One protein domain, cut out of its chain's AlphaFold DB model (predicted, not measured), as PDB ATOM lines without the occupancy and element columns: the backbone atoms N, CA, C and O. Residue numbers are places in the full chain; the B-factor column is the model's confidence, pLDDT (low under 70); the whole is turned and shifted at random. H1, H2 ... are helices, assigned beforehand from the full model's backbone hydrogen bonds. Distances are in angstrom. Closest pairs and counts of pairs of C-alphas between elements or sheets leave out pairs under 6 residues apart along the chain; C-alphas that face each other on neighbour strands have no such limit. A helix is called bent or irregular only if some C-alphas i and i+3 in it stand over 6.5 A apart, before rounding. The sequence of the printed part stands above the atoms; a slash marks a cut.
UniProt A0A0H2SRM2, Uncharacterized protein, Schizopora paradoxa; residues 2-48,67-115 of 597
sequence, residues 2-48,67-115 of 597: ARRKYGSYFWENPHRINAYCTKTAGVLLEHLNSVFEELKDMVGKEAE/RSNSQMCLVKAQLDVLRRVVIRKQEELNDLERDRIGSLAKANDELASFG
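This is residues 2 to 48 and 67 to 115 of the 597 residues of an uncharacterized protein of Schizopora paradoxa (UniProt A0A0H2SRM2). Two long helices, H3 and H2, make a narrow V: they meet near one end, where H2 ends and H3 begins, and spread apart from there, with H3 the longer arm. A short helical turn, H1, sits with its link near the free end of H2, away from H3. The printed part has 96 residues with three named helices, in the order H1, H2, H3 along the chain, and no named strand; the class is all helix. The whole is extended, with a radius of gyration of the C-alphas of 21.8 A, and its C-alphas span 80 by 29 by 18 A, a rod.

H3, the longest helix, has 47 residues, Arg 67 to Ser 113, and measures 68.7 A from first to last C-alpha. It begins at C-alpha 67 at (62.110, 78.263, 53.073) and ends at C-alpha 113 at (112.567, 106.762, 90.006). H2 has 35 residues, Pro 14 to Glu 48, and measures 50.5 A; C-alpha 14 is at (91.500, 81.746, 87.331). H1 has four residues, Ala 2 to Lys 5.

H3 and H2 touch, with 7 pairs of C-alphas within 8 A. The closest C-alphas are those of Gln 71 and Lys 40, 7.0 A apart. H3 touches H2 with residues 67 to 74 alone, and H2 touches H3 with residues 36 to 47 alone. The two helices run opposite ways at a shallow tilt of 23 degrees, and their centres are 21.0 A apart. Residues 79 to 115, of which 79 to 113 belong to H3, stand free, and so do residues 21 to 31 of H2. H1 is apart from H3 and also apart from H2. Every O i to N i+4 pair of H3 is within hydrogen-bond range, as are 30 of 31 in H2; H1 is too short for such a pair, and its one O i to N i+3 pair is within range. No helix is bent or irregular.

The two C-alphas farthest apart are those of Glu 48 and Gly 115, at 80.0 A. Residues 49 to 66 are cut out and not printed, and C-alphas 48 and 67 are 11.0 A apart across this cut, which lies between H2 and H3. The link from H1 to H2 is short, with 8 residues. The mean pLDDT of the printed part is 71.2. The model's confidence is under 70 for 34 residues, among them residues 2 to 20, 46 to 48 and 110 to 115; the mean is 49 in H1 and 77 in H3.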
ATOM      1  N   ALA A   2      77.419  89.259  90.306       45.34
ATOM      2  CA  ALA A   2      78.252  88.093  90.647       45.34
ATOM      3  C   ALA A   2      79.286  88.358  91.769       45.34
ATOM      4  O   ALA A   2      79.410  87.554  92.686       45.34
ATOM      5  N   ARG A   3      79.933  89.535  91.789       44.00
ATOM      6  CA  ARG A   3      80.881  89.937  92.855       44.00
ATOM      7  C   ARG A   3      80.263  90.019  94.260       44.00
ATOM      8  O   ARG A   3      80.944  89.766  95.239       44.00
ATOM      9  N   ARG A   4      78.962  90.331  94.352       53.78
ATOM     10  CA  ARG A   4      78.205  90.318  95.620       53.78
ATOM     11  C   ARG A   4      77.714  88.920  96.002       53.78
ATOM     12  O   ARG A   4      77.475  88.681  97.174       53.78
ATOM     13  N   LYS A   5      77.540  88.022  95.026       52.72
ATOM     14  CA  LYS A   5      77.011  86.667  95.233       52.72
ATOM     15  C   LYS A   5      78.099  85.649  95.594       52.72
ATOM     16  O   LYS A   5      77.814  84.726  96.339       52.72
ATOM     17  N   TYR A   6      79.317  85.821  95.075       55.44
ATOM     18  CA  TYR A   6      80.401  84.837  95.209       55.44
ATOM     19  C   TYR A   6      81.615  85.334  96.023       55.44
ATOM     20  O   TYR A   6      82.594  84.609  96.155       55.44
ATOM     21  N   GLY A   7      81.561  86.547  96.588       67.94
ATOM     22  CA  GLY A   7      82.658  87.123  97.382       67.94
ATOM     23  C   GLY A   7      83.879  87.544  96.550       67.94
ATOM     24  O   GLY A   7      83.885  87.392  95.328       67.94
ATOM     25  N   SER A   8      84.902  88.114  97.201       57.88
ATOM     26  CA  SER A   8      86.171  88.533  96.570       57.88
ATOM     27  C   SER A   8      87.016  87.340  96.116       57.88
ATOM     28  O   SER A   8      87.518  87.351  94.997       57.88
ATOM     29  N   TYR A   9      87.056  86.283  96.928       51.41
ATOM     30  CA  TYR A   9      87.886  85.089  96.729       51.41
ATOM     31  C   TYR A   9      87.575  84.320  95.434       51.41
ATOM     32  O   TYR A   9      88.440  83.699  94.822       51.41
ATOM     33  N   PHE A  10      86.331  84.392  94.958       57.16
ATOM     34  CA  PHE A  10      85.943  83.817  93.668       57.16
ATOM     35  C   PHE A  10      86.697  84.446  92.483       57.16
ATOM     36  O   PHE A  10      86.939  83.771  91.487       57.16
ATOM     37  N   TRP A  11      87.083  85.720  92.593       58.09
ATOM     38  CA  TRP A  11      87.742  86.481  91.523       58.09
ATOM     39  C   TRP A  11      89.269  86.390  91.558       58.09
ATOM     40  O   TRP A  11      89.920  86.920  90.665       58.09
ATOM     41  N   GLU A  12      89.829  85.726  92.566       58.50
ATOM     42  CA  GLU A  12      91.273  85.537  92.737       58.50
ATOM     43  C   GLU A  12      91.757  84.206  92.136       58.50
ATOM     44  O   GLU A  12      92.954  84.011  91.953       58.50
ATOM     45  N   ASN A  13      90.840  83.299  91.766       58.44
ATOM     46  CA  ASN A  13      91.168  81.989  91.201       58.44
ATOM     47  C   ASN A  13      90.778  81.889  89.704       58.44
ATOM     48  O   ASN A  13      89.585  81.797  89.387       58.44
ATOM     49  N   PRO A  14      91.755  81.822  88.773       62.28
ATOM     50  CA  PRO A  14      91.500  81.746  87.331       62.28
ATOM     51  C   PRO A  14      90.661  80.537  86.897       62.28
ATOM     52  O   PRO A  14      89.837  80.647  85.989       62.28
ATOM     53  N   HIS A  15      90.812  79.386  87.561       54.97
ATOM     54  CA  HIS A  15      90.075  78.167  87.217       54.97
ATOM     55  C   HIS A  15      88.585  78.284  87.549       54.97
ATOM     56  O   HIS A  15      87.742  77.844  86.766       54.97
ATOM     57  N   ARG A  16      88.240  78.932  88.671       57.62
ATOM     58  CA  ARG A  16      86.840  79.174  89.069       57.62
ATOM     59  C   ARG A  16      86.150  80.162  88.131       57.62
ATOM     60  O   ARG A  16      84.991  79.953  87.769       57.62
ATOM     61  N   ILE A  17      86.877  81.192  87.692       63.06
ATOM     62  CA  ILE A  17      86.401  82.144  86.681       63.06
ATOM     63  C   ILE A  17      86.153  81.417  85.359       63.06
ATOM     64  O   ILE A  17      85.062  81.540  84.806       63.06
ATOM     65  N   ASN A  18      87.107  80.606  84.888       58.88
ATOM     66  CA  ASN A  18      86.951  79.834  83.654       58.88
ATOM     67  C   ASN A  18      85.759  78.876  83.723       58.88
ATOM     68  O   ASN A  18      84.918  78.904  82.832       58.88
ATOM     69  N   ALA A  19      85.619  78.091  84.793       63.06
ATOM     70  CA  ALA A  19      84.495  77.168  84.947       63.06
ATOM     71  C   ALA A  19      83.135  77.893  84.942       63.06
ATOM     72  O   ALA A  19      82.186  77.448  84.290       63.06
ATOM     73  N   TYR A  20      83.039  79.040  85.620       69.94
ATOM     74  CA  TYR A  20      81.829  79.861  85.619       69.94
ATOM     75  C   TYR A  20      81.534  80.473  84.250       69.94
ATOM     76  O   TYR A  20      80.386  80.440  83.802       69.94
ATOM     77  N   CYS A  21      82.550  81.011  83.575       70.81
ATOM     78  CA  CYS A  21      82.421  81.566  82.232       70.81
ATOM     79  C   CYS A  21      81.997  80.490  81.228       70.81
ATOM     80  O   CYS A  21      81.050  80.726  80.488       70.81
ATOM     81  N   THR A  22      82.597  79.296  81.263       68.88
ATOM     82  CA  THR A  22      82.217  78.156  80.412       68.88
ATOM     83  C   THR A  22      80.768  77.740  80.648       68.88
ATOM     84  O   THR A  22      79.992  77.635  79.701       68.88
ATOM     85  N   LYS A  23      80.359  77.579  81.914       71.50
ATOM     86  CA  LYS A  23      78.976  77.220  82.258       71.50
ATOM     87  C   LYS A  23      77.976  78.292  81.813       71.50
ATOM     88  O   LYS A  23      76.928  77.972  81.264       71.50
ATOM     89  N   THR A  24      78.301  79.565  82.029       72.56
ATOM     90  CA  THR A  24      77.427  80.689  81.654       72.56
ATOM     91  C   THR A  24      77.354  80.861  80.136       72.56
ATOM     92  O   THR A  24      76.286  81.162  79.610       72.56
ATOM     93  N   ALA A  25      78.462  80.632  79.424       70.50
ATOM     94  CA  ALA A  25      78.500  80.624  77.967       70.50
ATOM     95  C   ALA A  25      77.618  79.506  77.395       70.50
ATOM     96  O   ALA A  25      76.862  79.772  76.466       70.50
ATOM     97  N   GLY A  26      77.641  78.307  77.989       69.69
ATOM     98  CA  GLY A  26      76.725  77.218  77.633       69.69
ATOM     99  C   GLY A  26      75.254  77.632  77.738       69.69
ATOM    100  O   GLY A  26      74.524  77.546  76.757       69.69
ATOM    101  N   VAL A  27      74.848  78.202  78.878       73.25
ATOM    102  CA  VAL A  27      73.464  78.673  79.102       73.25
ATOM    103  C   VAL A  27      73.060  79.786  78.124       73.25
ATOM    104  O   VAL A  27      71.931  79.817  77.638       73.25
ATOM    105  N   LEU A  28      73.969  80.714  77.817       72.69
ATOM    106  CA  LEU A  28      73.707  81.781  76.846       72.69
ATOM    107  C   LEU A  28      73.562  81.239  75.421       72.69
ATOM    108  O   LEU A  28      72.705  81.721  74.686       72.69
ATOM    109  N   LEU A  29      74.369  80.247  75.038       73.81
ATOM    110  CA  LEU A  29      74.260  79.581  73.740       73.81
ATOM    111  C   LEU A  29      72.955  78.788  73.626       73.81
ATOM    112  O   LEU A  29      72.298  78.863  72.594       73.81
ATOM    113  N   GLU A  30      72.533  78.096  74.685       76.88
ATOM    114  CA  GLU A  30      71.229  77.423  74.742       76.88
ATOM    115  C   GLU A  30      70.067  78.415  74.603       76.88
ATOM    116  O   GLU A  30      69.144  78.182  73.824       76.88
ATOM    117  N   HIS A  31      70.130  79.554  75.297       75.88
ATOM    118  CA  HIS A  31      69.106  80.592  75.183       75.88
ATOM    119  C   HIS A  31      69.072  81.216  73.783       75.88
ATOM    120  O   HIS A  31      68.001  81.418  73.219       75.88
ATOM    121  N   LEU A  32      70.243  81.483  73.199       73.38
ATOM    122  CA  LEU A  32      70.354  81.993  71.839       73.38
ATOM    123  C   LEU A  32      69.764  80.982  70.844       73.38
ATOM    124  O   LEU A  32      68.930  81.360  70.028       73.38
ATOM    125  N   ASN A  33      70.090  79.694  70.978       75.25
ATOM    126  CA  ASN A  33      69.477  78.629  70.181       75.25
ATOM    127  C   ASN A  33      67.949  78.602  70.335       75.25
ATOM    128  O   ASN A  33      67.258  78.508  69.328       75.25
ATOM    129  N   SER A  34      67.417  78.763  71.551       77.94
ATOM    130  CA  SER A  34      65.967  78.838  71.797       77.94
ATOM    131  C   SER A  34      65.309  79.999  71.046       77.94
ATOM    132  O   SER A  34      64.324  79.792  70.348       77.94
ATOM    133  N   VAL A  35      65.874  81.210  71.128       75.12
ATOM    134  CA  VAL A  35      65.342  82.398  70.427       75.12
ATOM    135  C   VAL A  35      65.355  82.203  68.908       75.12
ATOM    136  O   VAL A  35      64.451  82.647  68.200       75.12
ATOM    137  N   PHE A  36      66.377  81.533  68.381       74.25
ATOM    138  CA  PHE A  36      66.465  81.270  66.951       74.25
ATOM    139  C   PHE A  36      65.584  80.110  66.477       74.25
ATOM    140  O   PHE A  36      65.082  80.181  65.357       74.25
ATOM    141  N   GLU A  37      65.346  79.086  67.298       77.81
ATOM    142  CA  GLU A  37      64.326  78.074  67.005       77.81
ATOM    143  C   GLU A  37      62.921  78.695  67.036       77.81
ATOM    144  O   GLU A  37      62.133  78.428  66.137       77.81
ATOM    145  N   GLU A  38      62.634  79.636  67.946       77.06
ATOM    146  CA  GLU A  38      61.380  80.411  67.920       77.06
ATOM    147  C   GLU A  38      61.226  81.228  66.622       77.06
ATOM    148  O   GLU A  38      60.157  81.240  66.009       77.06
ATOM    149  N   LEU A  39      62.298  81.880  66.152       73.88
ATOM    150  CA  LEU A  39      62.308  82.596  64.867       73.88
ATOM    151  C   LEU A  39      62.101  81.649  63.677       73.88
ATOM    152  O   LEU A  39      61.365  81.971  62.746       73.88
ATOM    153  N   LYS A  40      62.724  80.471  63.708       75.00
ATOM    154  CA  LYS A  40      62.582  79.434  62.680       75.00
ATOM    155  C   LYS A  40      61.174  78.840  62.657       75.00
ATOM    156  O   LYS A  40      60.645  78.601  61.570       75.00
ATOM    157  N   ASP A  41      60.549  78.672  63.817       78.00
ATOM    158  CA  ASP A  41      59.152  78.262  63.953       78.00
ATOM    159  C   ASP A  41      58.194  79.333  63.423       78.00
ATOM    160  O   ASP A  41      57.213  78.994  62.765       78.00
ATOM    161  N   MET A  42      58.475  80.623  63.645       73.06
ATOM    162  CA  MET A  42      57.687  81.714  63.052       73.06
ATOM    163  C   MET A  42      57.777  81.715  61.521       73.06
ATOM    164  O   MET A  42      56.743  81.769  60.859       73.06
ATOM    165  N   VAL A  43      58.982  81.547  60.963       69.00
ATOM    166  CA  VAL A  43      59.193  81.407  59.508       69.00
ATOM    167  C   VAL A  43      58.501  80.148  58.961       69.00
ATOM    168  O   VAL A  43      57.983  80.151  57.847       69.00
ATOM    169  N   GLY A  44      58.453  79.063  59.741       65.94
ATOM    170  CA  GLY A  44      57.717  77.845  59.392       65.94
ATOM    171  C   GLY A  44      56.197  78.034  59.377       65.94
ATOM    172  O   GLY A  44      55.538  77.560  58.456       65.94
ATOM    173  N   LYS A  45      55.647  78.758  60.358       71.38
ATOM    174  CA  LYS A  45      54.203  79.018  60.494       71.38
ATOM    175  C   LYS A  45      53.670  80.000  59.450       71.38
ATOM    176  O   LYS A  45      52.545  79.822  58.990       71.38
ATOM    177  N   GLU A  46      54.456  80.996  59.033       62.94
ATOM    178  CA  GLU A  46      54.087  81.883  57.912       62.94
ATOM    179  C   GLU A  46      53.927  81.116  56.592       62.94
ATOM    180  O   GLU A  46      53.032  81.427  55.810       62.94
ATOM    181  N   ALA A  47      54.729  80.069  56.371       59.44
ATOM    182  CA  ALA A  47      54.601  79.212  55.193       59.44
ATOM    183  C   ALA A  47      53.345  78.315  55.239       59.44
ATOM    184  O   ALA A  47      52.775  78.003  54.195       59.44
ATOM    185  N   GLU A  48      52.882  77.928  56.435       60.84
ATOM    186  CA  GLU A  48      51.715  77.049  56.608       60.84
ATOM    187  C   GLU A  48      50.365  77.745  56.381       60.84
ATOM    188  O   GLU A  48      49.415  77.114  55.913       60.84
ATOM    189  N   ARG A  67      61.937  78.684  51.673       74.88
ATOM    190  CA  ARG A  67      62.110  78.263  53.073       74.88
ATOM    191  C   ARG A  67      63.568  77.927  53.383       74.88
ATOM    192  O   ARG A  67      64.085  78.366  54.411       74.88
ATOM    193  N   SER A  68      64.238  77.195  52.493       73.81
ATOM    194  CA  SER A  68      65.666  76.870  52.604       73.81
ATOM    195  C   SER A  68      66.530  78.137  52.602       73.81
ATOM    196  O   SER A  68      67.388  78.320  53.470       73.81
ATOM    197  N   ASN A  69      66.240  79.079  51.701       75.62
ATOM    198  CA  ASN A  69      66.922  80.370  51.617       75.62
ATOM    199  C   ASN A  69      66.712  81.220  52.878       75.62
ATOM    200  O   ASN A  69      67.667  81.805  53.393       75.62
ATOM    201  N   SER A  70      65.495  81.240  53.423       74.50
ATOM    202  CA  SER A  70      65.171  81.968  54.657       74.50
ATOM    203  C   SER A  70      65.890  81.382  55.877       74.50
ATOM    204  O   SER A  70      66.471  82.125  56.671       74.50
ATOM    205  N   GLN A  71      65.948  80.051  55.993       73.69
ATOM    206  CA  GLN A  71      66.728  79.371  57.034       73.69
ATOM    207  C   GLN A  71      68.232  79.633  56.886       73.69
ATOM    208  O   GLN A  71      68.907  79.937  57.870       73.69
ATOM    209  N   MET A  72      68.760  79.596  55.660       74.31
ATOM    210  CA  MET A  72      70.161  79.924  55.393       74.31
ATOM    211  C   MET A  72      70.488  81.377  55.777       74.31
ATOM    212  O   MET A  72      71.555  81.637  56.335       74.31
ATOM    213  N   CYS A  73      69.591  82.329  55.512       80.00
ATOM    214  CA  CYS A  73      69.744  83.722  55.936       80.00
ATOM    215  C   CYS A  73      69.763  83.864  57.464       80.00
ATOM    216  O   CYS A  73      70.598  84.603  57.990       80.00
ATOM    217  N   LEU A  74      68.911  83.120  58.177       76.19
ATOM    218  CA  LEU A  74      68.886  83.111  59.641       76.19
ATOM    219  C   LEU A  74      70.214  82.599  60.224       76.19
ATOM    220  O   LEU A  74      70.807  83.253  61.080       76.19
ATOM    221  N   VAL A  75      70.732  81.485  59.696       76.19
ATOM    222  CA  VAL A  75      72.029  80.922  60.116       76.19
ATOM    223  C   VAL A  75      73.185  81.872  59.789       76.19
ATOM    224  O   VAL A  75      74.089  82.070  60.603       76.19
ATOM    225  N   LYS A  76      73.158  82.536  58.625       78.69
ATOM    226  CA  LYS A  76      74.151  83.571  58.282       78.69
ATOM    227  C   LYS A  76      74.118  84.741  59.269       78.69
ATOM    228  O   LYS A  76      75.180  85.219  59.665       78.69
ATOM    229  N   ALA A  77      72.933  85.175  59.695       75.00
ATOM    230  CA  ALA A  77      72.785  86.235  60.688       75.00
ATOM    231  C   ALA A  77      73.317  85.813  62.071       75.00
ATOM    232  O   ALA A  77      74.014  86.598  62.713       75.00
ATOM    233  N   GLN A  78      73.073  84.567  62.502       75.69
ATOM    234  CA  GLN A  78      73.647  84.014  63.740       75.69
ATOM    235  C   GLN A  78      75.177  84.069  63.734       75.69
ATOM    236  O   GLN A  78      75.796  84.560  64.683       75.69
ATOM    237  N   LEU A  79      75.792  83.594  62.648       77.69
ATOM    238  CA  LEU A  79      77.246  83.583  62.501       77.69
ATOM    239  C   LEU A  79      77.832  84.998  62.490       77.69
ATOM    240  O   LEU A  79      78.883  85.223  63.092       77.69
ATOM    241  N   ASP A  80      77.157  85.960  61.859       81.94
ATOM    242  CA  ASP A  80      77.612  87.353  61.837       81.94
ATOM    243  C   ASP A  80      77.558  88.003  63.230       81.94
ATOM    244  O   ASP A  80      78.505  88.675  63.641       81.94
ATOM    245  N   VAL A  81      76.497  87.746  64.005       76.50
ATOM    246  CA  VAL A  81      76.389  88.228  65.392       76.50
ATOM    247  C   VAL A  81      77.515  87.658  66.255       76.50
ATOM    248  O   VAL A  81      78.209  88.423  66.930       76.50
ATOM    249  N   LEU A  82      77.755  86.344  66.195       77.19
ATOM    250  CA  LEU A  82      78.850  85.706  66.933       77.19
ATOM    251  C   LEU A  82      80.210  86.277  66.523       77.19
ATOM    252  O   LEU A  82      81.026  86.611  67.382       77.19
ATOM    253  N   ARG A  83      80.434  86.474  65.220       81.88
ATOM    254  CA  ARG A  83      81.678  87.047  64.698       81.88
ATOM    255  C   ARG A  83      81.927  88.460  65.225       81.88
ATOM    256  O   ARG A  83      83.038  88.751  65.658       81.88
ATOM    257  N   ARG A  84      80.910  89.330  65.230       81.44
ATOM    258  CA  ARG A  84      81.022  90.702  65.763       81.44
ATOM    259  C   ARG A  84      81.328  90.714  67.259       81.44
ATOM    260  O   ARG A  84      82.129  91.529  67.709       81.44
ATOM    261  N   VAL A  85      80.728  89.803  68.027       78.81
ATOM    262  CA  VAL A  85      81.002  89.664  69.467       78.81
ATOM    263  C   VAL A  85      82.440  89.199  69.711       78.81
ATOM    264  O   VAL A  85      83.115  89.771  70.565       78.81
ATOM    265  N   VAL A  86      82.928  88.220  68.942       79.00
ATOM    266  CA  VAL A  86      84.314  87.728  69.037       79.00
ATOM    267  C   VAL A  86      85.313  88.839  68.727       79.00
ATOM    268  O   VAL A  86      86.230  89.050  69.514       79.00
ATOM    269  N   ILE A  87      85.113  89.587  67.637       86.81
ATOM    270  CA  ILE A  87      85.995  90.704  67.263       86.81
ATOM    271  C   ILE A  87      86.051  91.740  68.390       86.81
ATOM    272  O   ILE A  87      87.135  92.084  68.849       86.81
ATOM    273  N   ARG A  88      84.892  92.164  68.907       84.75
ATOM    274  CA  ARG A  88      84.827  93.141  70.000       84.75
ATOM    275  C   ARG A  88      85.540  92.655  71.264       84.75
ATOM    276  O   ARG A  88      86.215  93.431  71.928       84.75
ATOM    277  N   LYS A  89      85.405  91.371  71.611       80.19
ATOM    278  CA  LYS A  89      86.087  90.794  72.779       80.19
ATOM    279  C   LYS A  89      87.588  90.647  72.572       80.19
ATOM    280  O   LYS A  89      88.335  90.824  73.527       80.19
ATOM    281  N   GLN A  90      88.026  90.377  71.346       83.38
ATOM    282  CA  GLN A  90      89.441  90.382  70.997       83.38
ATOM    283  C   GLN A  90      90.038  91.791  71.110       83.38
ATOM    284  O   GLN A  90      91.144  91.945  71.616       83.38
ATOM    285  N   GLU A  91      89.306  92.820  70.684       88.38
ATOM    286  CA  GLU A  91      89.713  94.220  70.853       88.38
ATOM    287  C   GLU A  91      89.822  94.600  72.335       88.38
ATOM    288  O   GLU A  91      90.862  95.107  72.745       88.38
ATOM    289  N   GLU A  92      88.818  94.260  73.153       85.50
ATOM    290  CA  GLU A  92      88.859  94.469  74.609       85.50
ATOM    291  C   GLU A  92      90.041  93.731  75.270       85.50
ATOM    292  O   GLU A  92      90.681  94.272  76.171       85.50
ATOM    293  N   LEU A  93      90.365  92.509  74.825       80.19
ATOM    294  CA  LEU A  93      91.532  91.763  75.311       80.19
ATOM    295  C   LEU A  93      92.839  92.487  74.965       80.19
ATOM    296  O   LEU A  93      93.702  92.645  75.826       80.19
ATOM    297  N   ASN A  94      92.963  92.964  73.727       86.00
ATOM    298  CA  ASN A  94      94.137  93.700  73.267       86.00
ATOM    299  C   ASN A  94      94.279  95.059  73.986       86.00
ATOM    300  O   ASN A  94      95.400  95.509  74.227       86.00
ATOM    301  N   ASP A  95      93.168  95.728  74.318       87.25
ATOM    302  CA  ASP A  95      93.157  96.938  75.155       87.25
ATOM    303  C   ASP A  95      93.679  96.631  76.565       87.25
ATOM    304  O   ASP A  95      94.592  97.304  77.043       87.25
ATOM    305  N   LEU A  96      93.173  95.569  77.203       82.44
ATOM    306  CA  LEU A  96      93.619  95.137  78.533       82.44
ATOM    307  C   LEU A  96      95.097  94.726  78.557       82.44
ATOM    308  O   LEU A  96      95.799  94.995  79.533       82.44
ATOM    309  N   GLU A  97      95.587  94.081  77.500       78.75
ATOM    310  CA  GLU A  97      97.000  93.727  77.367       78.75
ATOM    311  C   GLU A  97      97.880  94.978  77.251       78.75
ATOM    312  O   GLU A  97      98.893  95.088  77.948       78.75
ATOM    313  N   ARG A  98      97.454  95.969  76.454       86.00
ATOM    314  CA  ARG A  98      98.121  97.277  76.381       86.00
ATOM    315  C   ARG A  98      98.127  97.997  77.726       86.00
ATOM    316  O   ARG A  98      99.182  98.487  78.129       86.00
ATOM    317  N   ASP A  99      97.008  98.014  78.445       80.25
ATOM    318  CA  ASP A  99      96.908  98.640  79.767       80.25
ATOM    319  C   ASP A  99      97.792  97.939  80.804       80.25
ATOM    320  O   ASP A  99      98.442  98.599  81.622       80.25
ATOM    321  N   ARG A 100      97.879  96.603  80.757       77.81
ATOM    322  CA  ARG A 100      98.786  95.815  81.602       77.81
ATOM    323  C   ARG A 100     100.244  96.154  81.307       77.81
ATOM    324  O   ARG A 100     101.002  96.390  82.246       77.81
ATOM    325  N   ILE A 101     100.641  96.174  80.034       77.94
ATOM    326  CA  ILE A 101     102.009  96.524  79.629       77.94
ATOM    327  C   ILE A 101     102.331  97.957  80.064       77.94
ATOM    328  O   ILE A 101     103.385  98.187  80.652       77.94
ATOM    329  N   GLY A 102     101.410  98.903  79.857       83.12
ATOM    330  CA  GLY A 102     101.561 100.290  80.298       83.12
ATOM    331  C   GLY A 102     101.672 100.427  81.818       83.12
ATOM    332  O   GLY A 102     102.519 101.170  82.308       83.12
ATOM    333  N   SER A 103     100.879  99.668  82.576       72.56
ATOM    334  CA  SER A 103     100.935  99.650  84.044       72.56
ATOM    335  C   SER A 103     102.237  99.037  84.562       72.56
ATOM    336  O   SER A 103     102.808  99.554  85.517       72.56
ATOM    337  N   LEU A 104     102.738  97.974  83.923       70.88
ATOM    338  CA  LEU A 104     104.034  97.366  84.246       70.88
ATOM    339  C   LEU A 104     105.199  98.299  83.911       70.88
ATOM    340  O   LEU A 104     106.113  98.436  84.717       70.88
ATOM    341  N   ALA A 105     105.156  98.961  82.753       73.75
ATOM    342  CA  ALA A 105     106.150  99.958  82.370       73.75
ATOM    343  C   ALA A 105     106.166 101.119  83.371       73.75
ATOM    344  O   ALA A 105     107.218 101.452  83.901       73.75
ATOM    345  N   LYS A 106     104.990 101.647  83.731       75.50
ATOM    346  CA  LYS A 106     104.859 102.712  84.728       75.50
ATOM    347  C   LYS A 106     105.330 102.278  86.119       75.50
ATOM    348  O   LYS A 106     106.015 103.045  86.779       75.50
ATOM    349  N   ALA A 107     105.010 101.058  86.552       67.50
ATOM    350  CA  ALA A 107     105.501 100.516  87.818       67.50
ATOM    351  C   ALA A 107     107.030 100.360  87.814       67.50
ATOM    352  O   ALA A 107     107.678 100.674  88.808       67.50
ATOM    353  N   ASN A 108     107.614  99.925  86.693       66.00
ATOM    354  CA  ASN A 108     109.063  99.835  86.516       66.00
ATOM    355  C   ASN A 108     109.735 101.217  86.489       66.00
ATOM    356  O   ASN A 108     110.795 101.379  87.088       66.00
ATOM    357  N   ASP A 109     109.114 102.212  85.854       73.75
ATOM    358  CA  ASP A 109     109.597 103.596  85.830       73.75
ATOM    359  C   ASP A 109     109.497 104.245  87.219       73.75
ATOM    360  O   ASP A 109     110.434 104.905  87.666       73.75
ATOM    361  N   GLU A 110     108.399 104.011  87.945       68.50
ATOM    362  CA  GLU A 110     108.237 104.430  89.339       68.50
ATOM    363  C   GLU A 110     109.315 103.773  90.215       68.50
ATOM    364  O   GLU A 110     110.022 104.471  90.941       68.50
ATOM    365  N   LEU A 111     109.542 102.466  90.073       57.88
ATOM    366  CA  LEU A 111     110.610 101.726  90.755       57.88
ATOM    367  C   LEU A 111     112.016 102.254  90.437       57.88
ATOM    368  O   LEU A 111     112.839 102.377  91.345       57.88
ATOM    369  N   ALA A 112     112.289 102.611  89.181       61.47
ATOM    370  CA  ALA A 112     113.547 103.231  88.773       61.47
ATOM    371  C   ALA A 112     113.700 104.654  89.345       61.47
ATOM    372  O   ALA A 112     114.802 105.060  89.722       61.47
ATOM    373  N   SER A 113     112.595 105.397  89.466       61.97
ATOM    374  CA  SER A 113     112.567 106.762  90.006       61.97
ATOM    375  C   SER A 113     112.787 106.833  91.522       61.97
ATOM    376  O   SER A 113     113.255 107.857  92.023       61.97
ATOM    377  N   PHE A 114     112.525 105.748  92.261       57.09
ATOM    378  CA  PHE A 114     112.701 105.713  93.717       57.09
ATOM    379  C   PHE A 114     114.166 105.761  94.176       57.09
ATOM    380  O   PHE A 114     114.403 105.928  95.374       57.09
ATOM    381  N   GLY A 115     115.154 105.643  93.273       52.62
ATOM    382  CA  GLY A 115     116.588 105.877  93.537       52.62
ATOM    383  C   GLY A 115     117.227 104.990  94.618       52.62
ATOM    384  O   GLY A 115     118.428 105.069  94.870       52.62
TER     385      GLY A 115